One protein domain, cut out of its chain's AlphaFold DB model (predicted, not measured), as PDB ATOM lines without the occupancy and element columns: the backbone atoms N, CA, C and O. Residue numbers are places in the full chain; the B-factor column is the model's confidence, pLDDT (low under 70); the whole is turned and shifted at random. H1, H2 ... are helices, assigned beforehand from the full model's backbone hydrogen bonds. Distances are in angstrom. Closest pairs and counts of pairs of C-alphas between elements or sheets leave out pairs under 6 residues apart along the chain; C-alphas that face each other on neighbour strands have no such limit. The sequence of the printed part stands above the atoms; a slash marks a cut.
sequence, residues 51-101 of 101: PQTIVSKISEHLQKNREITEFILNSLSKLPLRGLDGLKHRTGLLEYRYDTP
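What this domain is: This is residues 51 to 101 of the 101 residues of an uncharacterized protein of Pseudomonas putida ND6 (UniProt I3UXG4). An extended L of two helices, H1 and H2, makes a corner at Asn 65, and a small head of loops holding the short H3 sits beyond H2's far end. Residues 51 to 60, of which 52 to 60 belong to H1, stick out as an arm. The printed part has 51 residues, three named helices in the order H1, H2, H3 and no named strand, class all helix. It is extended, with a radius of gyration of the C-alphas of 15.7 A and spans of 44 by 22 by 18 A.

Where its parts are: Find C-alpha 52 at (110.891, 160.101, 111.818); from there H1, residues 52 to 64, runs 18.1 A. H2, residues 66 to 78, runs 17.7 A; H3, residues 87 to 91, ends at (141.864, 152.319, 131.359).

How they stand to each other: Look at Leu 62 and Thr 69: their C-alphas, the closest of H1 and H2, are 6.4 A apart. These helices are close but not clearly touching, about perpendicular at 88 degrees. H3 is apart from both. Every O i to N i+4 pair is within hydrogen-bond range in H1 and H3, and 6 of 9 in H2.

The domain as a whole: The C-alphas farthest apart, of Gln 52 and Arg 97, are 44.9 A apart. The printed part has no cut, and neither link is long. Confidence is under 70 at residues 83 to 84 and 96 to 101.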
ATOM      1  N   PRO A  51     113.197 156.306 110.003       89.06
ATOM      2  CA  PRO A  51     111.856 156.642 110.458       89.06
ATOM      3  C   PRO A  51     111.878 157.901 111.329       89.06
ATOM      4  O   PRO A  51     112.722 158.025 112.220       89.06
ATOM      5  N   GLN A  52     110.934 158.818 111.104       90.88
ATOM      6  CA  GLN A  52     110.891 160.101 111.818       90.88
ATOM      7  C   GLN A  52     110.869 159.913 113.342       90.88
ATOM      8  O   GLN A  52     111.486 160.676 114.076       90.88
ATOM      9  N   THR A  53     110.215 158.855 113.816       93.19
ATOM     10  CA  THR A  53     110.170 158.478 115.232       93.19
ATOM     11  C   THR A  53     111.555 158.186 115.811       93.19
ATOM     12  O   THR A  53     111.841 158.589 116.937       93.19
ATOM     13  N   ILE A  54     112.430 157.523 115.052       89.38
ATOM     14  CA  ILE A  54     113.815 157.246 115.452       89.38
ATOM     15  C   ILE A  54     114.618 158.545 115.458       89.38
ATOM     16  O   ILE A  54     115.310 158.821 116.432       89.38
ATOM     17  N   VAL A  55     114.480 159.367 114.415       91.50
ATOM     18  CA  VAL A  55     115.174 160.662 114.321       91.50
ATOM     19  C   VAL A  55     114.824 161.560 115.507       91.50
ATOM     20  O   VAL A  55     115.724 162.094 116.152       91.50
ATOM     21  N   SER A  56     113.537 161.679 115.844       95.19
ATOM     22  CA  SER A  56     113.086 162.488 116.978       95.19
ATOM     23  C   SER A  56     113.628 161.962 118.308       95.19
ATOM     24  O   SER A  56     114.142 162.748 119.099       95.19
ATOM     25  N   LYS A  57     113.602 160.639 118.533       94.94
ATOM     26  CA  LYS A  57     114.167 160.023 119.747       94.94
ATOM     27  C   LYS A  57     115.675 160.230 119.866       94.94
ATOM     28  O   LYS A  57     116.168 160.493 120.958       94.94
ATOM     29  N   ILE A  58     116.406 160.122 118.755       91.50
ATOM     30  CA  ILE A  58     117.841 160.418 118.724       91.50
ATOM     31  C   ILE A  58     118.052 161.886 119.090       91.50
ATOM     32  O   ILE A  58     118.816 162.168 120.003       91.50
ATOM     33  N   SER A  59     117.342 162.816 118.446       94.00
ATOM     34  CA  SER A  59     117.479 164.249 118.724       94.00
ATOM     35  C   SER A  59     117.186 164.593 120.186       94.00
ATOM     36  O   SER A  59     117.950 165.326 120.807       94.00
ATOM     37  N   GLU A  60     116.116 164.041 120.756       96.56
ATOM     38  CA  GLU A  60     115.775 164.213 122.171       96.56
ATOM     39  C   GLU A  60     116.887 163.669 123.082       96.56
ATOM     40  O   GLU A  60     117.313 164.342 124.020       96.56
ATOM     41  N   HIS A  61     117.412 162.479 122.778       93.31
ATOM     42  CA  HIS A  61     118.505 161.881 123.540       93.31
ATOM     43  C   HIS A  61     119.790 162.715 123.470       93.31
ATOM     44  O   HIS A  61     120.439 162.912 124.499       93.31
ATOM     45  N   LEU A  62     120.137 163.221 122.282       93.00
ATOM     46  CA  LEU A  62     121.296 164.089 122.062       93.00
ATOM     47  C   LEU A  62     121.158 165.402 122.838       93.00
ATOM     48  O   LEU A  62     122.119 165.844 123.457       93.00
ATOM     49  N   GLN A  63     119.969 166.008 122.846       94.19
ATOM     50  CA  GLN A  63     119.715 167.233 123.609       94.19
ATOM     51  C   GLN A  63     119.776 166.985 125.117       94.19
ATOM     52  O   GLN A  63     120.414 167.745 125.841       94.19
ATOM     53  N   LYS A  64     119.157 165.899 125.591       96.75
ATOM     54  CA  LYS A  64     119.133 165.537 127.011       96.75
ATOM     55  C   LYS A  64     120.522 165.212 127.563       96.75
ATOM     56  O   LYS A  64     120.804 165.526 128.712       96.75
ATOM     57  N   ASN A  65     121.380 164.584 126.760       95.62
ATOM     58  CA  ASN A  65     122.715 164.132 127.167       95.62
ATOM     59  C   ASN A  65     123.818 164.908 126.443       95.62
ATOM     60  O   ASN A  65     124.844 164.328 126.078       95.62
ATOM     61  N   ARG A  66     123.590 166.201 126.188       94.31
ATOM     62  CA  ARG A  66     124.427 167.020 125.308       94.31
ATOM     63  C   ARG A  66     125.907 166.964 125.664       94.31
ATOM     64  O   ARG A  66     126.703 166.620 124.803       94.31
ATOM     65  N   GLU A  67     126.263 167.232 126.916       93.75
ATOM     66  CA  GLU A  67     127.667 167.283 127.354       93.75
ATOM     67  C   GLU A  67     128.389 165.947 127.141       93.75
ATOM     68  O   GLU A  67     129.468 165.891 126.553       93.75
ATOM     69  N   ILE A  68     127.756 164.848 127.562       92.44
ATOM     70  CA  ILE A  68     128.301 163.495 127.411       92.44
ATOM     71  C   ILE A  68     128.428 163.143 125.930       92.44
ATOM     72  O   ILE A  68     129.437 162.588 125.500       92.44
ATOM     73  N   THR A  69     127.414 163.476 125.134       91.12
ATOM     74  CA  THR A  69     127.409 163.149 123.711       91.12
ATOM     75  C   THR A  69     128.452 163.961 122.950       91.12
ATOM     76  O   THR A  69     129.183 163.400 122.138       91.12
ATOM     77  N   GLU A  70     128.580 165.258 123.235       92.12
ATOM     78  CA  GLU A  70     129.631 166.106 122.671       92.12
ATOM     79  C   GLU A  70     131.015 165.573 123.045       92.12
ATOM     80  O   GLU A  70     131.875 165.453 122.171       92.12
ATOM     81  N   PHE A  71     131.223 165.166 124.300       91.50
ATOM     82  CA  PHE A  71     132.473 164.543 124.720       91.50
ATOM     83  C   PHE A  71     132.760 163.249 123.947       91.50
ATOM     84  O   PHE A  71     133.854 163.091 123.412       91.50
ATOM     85  N   ILE A  72     131.797 162.330 123.839       87.75
ATOM     86  CA  ILE A  72     131.992 161.054 123.134       87.75
ATOM     87  C   ILE A  72     132.283 161.289 121.646       87.75
ATOM     88  O   ILE A  72     133.245 160.742 121.105       87.75
ATOM     89  N   LEU A  73     131.467 162.111 120.982       88.25
ATOM     90  CA  LEU A  73     131.532 162.296 119.534       88.25
ATOM     91  C   LEU A  73     132.711 163.161 119.091       88.25
ATOM     92  O   LEU A  73     133.270 162.899 118.028       88.25
ATOM     93  N   ASN A  74     133.107 164.164 119.879       88.38
ATOM     94  CA  ASN A  74     134.106 165.150 119.458       88.38
ATOM     95  C   ASN A  74     135.449 165.035 120.178       88.38
ATOM     96  O   ASN A  74     136.458 165.463 119.607       88.38
ATOM     97  N   SER A  75     135.470 164.499 121.402       87.94
ATOM     98  CA  SER A  75     136.681 164.395 122.226       87.94
ATOM     99  C   SER A  75     137.193 162.959 122.274       87.94
ATOM    100  O   SER A  75     138.327 162.701 121.876       87.94
ATOM    101  N   LEU A  76     136.359 162.010 122.708       83.69
ATOM    102  CA  LEU A  76     136.743 160.606 122.867       83.69
ATOM    103  C   LEU A  76     137.082 159.950 121.523       83.69
ATOM    104  O   LEU A  76     138.050 159.203 121.443       83.69
ATOM    105  N   SER A  77     136.335 160.273 120.463       81.88
ATOM    106  CA  SER A  77     136.553 159.749 119.104       81.88
ATOM    107  C   SER A  77     137.926 160.083 118.511       81.88
ATOM    108  O   SER A  77     138.394 159.380 117.619       81.88
ATOM    109  N   LYS A  78     138.575 161.145 119.003       85.12
ATOM    110  CA  LYS A  78     139.902 161.594 118.559       85.12
ATOM    111  C   LYS A  78     141.032 161.050 119.425       85.12
ATOM    112  O   LYS A  78     142.198 161.252 119.089       85.12
ATOM    113  N   LEU A  79     140.716 160.410 120.553       81.81
ATOM    114  CA  LEU A  79     141.746 159.845 121.410       81.81
ATOM    115  C   LEU A  79     142.379 158.625 120.736       81.81
ATOM    116  O   LEU A  79     141.656 157.773 120.210       81.81
ATOM    117  N   PRO A  80     143.712 158.481 120.811       79.19
ATOM    118  CA  PRO A  80     144.373 157.253 120.407       79.19
ATOM    119  C   PRO A  80     143.778 156.073 121.184       79.19
ATOM    120  O   PRO A  80     143.782 156.051 122.415       79.19
ATOM    121  N   LEU A  81     143.214 155.094 120.479       71.56
ATOM    122  CA  LEU A  81     142.603 153.920 121.115       71.56
ATOM    123  C   LEU A  81     143.650 152.866 121.507       71.56
ATOM    124  O   LEU A  81     143.433 152.085 122.437       71.56
ATOM    125  N   ARG A  82     144.777 152.862 120.792       71.00
ATOM    126  CA  ARG A  82     145.853 151.866 120.830       71.00
ATOM    127  C   ARG A  82     147.191 152.501 121.202       71.00
ATOM    128  O   ARG A  82     147.329 153.720 121.139       71.00
ATOM    129  N   GLY A  83     148.164 151.656 121.536       68.50
ATOM    130  CA  GLY A  83     149.537 152.064 121.820       68.50
ATOM    131  C   GLY A  83     149.748 152.614 123.231       68.50
ATOM    132  O   GLY A  83     148.833 152.650 124.061       68.50
ATOM    133  N   LEU A  84     150.991 153.018 123.499       65.25
ATOM    134  CA  LEU A  84     151.371 153.693 124.738       65.25
ATOM    135  C   LEU A  84     150.573 155.005 124.850       65.25
ATOM    136  O   LEU A  84     150.437 155.732 123.874       65.25
ATOM    137  N   ASP A  85     149.979 155.242 126.017       70.38
ATOM    138  CA  ASP A  85     149.024 156.336 126.296       70.38
ATOM    139  C   ASP A  85     147.678 156.282 125.549       70.38
ATOM    140  O   ASP A  85     146.823 157.156 125.725       70.38
ATOM    141  N   GLY A  86     147.419 155.199 124.811       74.81
ATOM    142  CA  GLY A  86     146.113 154.920 124.225       74.81
ATOM    143  C   GLY A  86     145.046 154.563 125.267       74.81
ATOM    144  O   GLY A  86     145.338 154.223 126.416       74.81
ATOM    145  N   LEU A  87     143.771 154.605 124.877       75.69
ATOM    146  CA  LEU A  87     142.640 154.380 125.787       75.69
ATOM    147  C   LEU A  87     142.712 153.023 126.516       75.69
ATOM    148  O   LEU A  87     142.375 152.946 127.696       75.69
ATOM    149  N   LYS A  88     143.216 151.964 125.866       74.38
ATOM    150  CA  LYS A  88     143.454 150.662 126.519       74.38
ATOM    151  C   LYS A  88     144.531 150.727 127.604       74.38
ATOM    152  O   LYS A  88     144.310 150.210 128.696       74.38
ATOM    153  N   HIS A  89     145.647 151.412 127.336       75.56
ATOM    154  CA  HIS A  89     146.705 151.634 128.326       75.56
ATOM    155  C   HIS A  89     146.166 152.402 129.538       75.56
ATOM    156  O   HIS A  89     146.359 151.988 130.677       75.56
ATOM    157  N   ARG A  90     145.419 153.483 129.284       73.12
ATOM    158  CA  ARG A  90     144.916 154.398 130.319       73.12
ATOM    159  C   ARG A  90     143.802 153.815 131.181       73.12
ATOM    160  O   ARG A  90     143.644 154.230 132.324       73.12
ATOM    161  N   THR A  91     142.999 152.908 130.631       75.19
ATOM    162  CA  THR A  91     141.864 152.319 131.359       75.19
ATOM    163  C   THR A  91     142.242 151.060 132.130       75.19
ATOM    164  O   THR A  91     141.519 150.692 133.049       75.19
ATOM    165  N   GLY A  92     143.336 150.379 131.766       75.19
ATOM    166  CA  GLY A  92     143.740 149.112 132.390       75.19
ATOM    167  C   GLY A  92     142.724 147.976 132.214       75.19
ATOM    168  O   GLY A  92     142.868 146.921 132.825       75.19
ATOM    169  N   LEU A  93     141.688 148.179 131.390       71.69
ATOM    170  CA  LEU A  93     140.586 147.232 131.209       71.69
ATOM    171  C   LEU A  93     140.940 146.094 130.241       71.69
ATOM    172  O   LEU A  93     140.314 145.034 130.311       71.69
ATOM    173  N   LEU A  94     141.922 146.312 129.354       71.69
ATOM    174  CA  LEU A  94     142.381 145.392 128.306       71.69
ATOM    175  C   LEU A  94     143.909 145.467 128.133       71.69
ATOM    176  O   LEU A  94     144.517 146.504 128.399       71.69
ATOM    177  N   GLU A  95     144.531 144.393 127.635       73.81
ATOM    178  CA  GLU A  95     145.966 144.398 127.319       73.81
ATOM    179  C   GLU A  95     146.280 145.306 126.120       73.81
ATOM    180  O   GLU A  95     145.623 145.234 125.080       73.81
ATOM    181  N   TYR A  96     147.311 146.145 126.262       68.25
ATOM    182  CA  TYR A  96     147.752 147.097 125.231       68.25
ATOM    183  C   TYR A  96     149.109 146.731 124.605       68.25
ATOM    184  O   TYR A  96     149.481 147.293 123.580       68.25
ATOM    185  N   ARG A  97     149.864 145.795 125.208       61.97
ATOM    186  CA  ARG A  97     151.261 145.485 124.831       61.97
ATOM    187  C   ARG A  97     151.413 144.887 123.429       61.97
ATOM    188  O   ARG A  97     152.509 144.905 122.885       61.97
ATOM    189  N   TYR A  98     150.323 144.374 122.863       63.66
ATOM    190  CA  TYR A  98     150.281 143.767 121.531       63.66
ATOM    191  C   TYR A  98     149.525 144.620 120.507       63.66
ATOM    192  O   TYR A  98     149.315 144.176 119.382       63.66
ATOM    193  N   ASP A  99     149.088 145.830 120.873       61.22
ATOM    194  CA  ASP A  99     148.500 146.745 119.900       61.22
ATOM    195  C   ASP A  99     149.620 147.389 119.072       61.22
ATOM    196  O   ASP A  99     150.233 148.371 119.488       61.22
ATOM    197  N   THR A 100     149.891 146.826 117.895       56.44
ATOM    198  CA  THR A 100     150.707 147.480 116.865       56.44
ATOM    199  C   THR A 100     149.932 148.640 116.213       56.44
ATOM    200  O   THR A 100     148.699 148.556 116.143       56.44
ATOM    201  N   PRO A 101     150.618 149.714 115.767       55.44
ATOM    202  CA  PRO A 101     149.996 150.823 115.041       55.44
ATOM    203  C   PRO A 101     149.347 150.388 113.722       55.44
ATOM    204  O   PRO A 101     149.877 149.451 113.081       55.44
TER     205      PRO A 101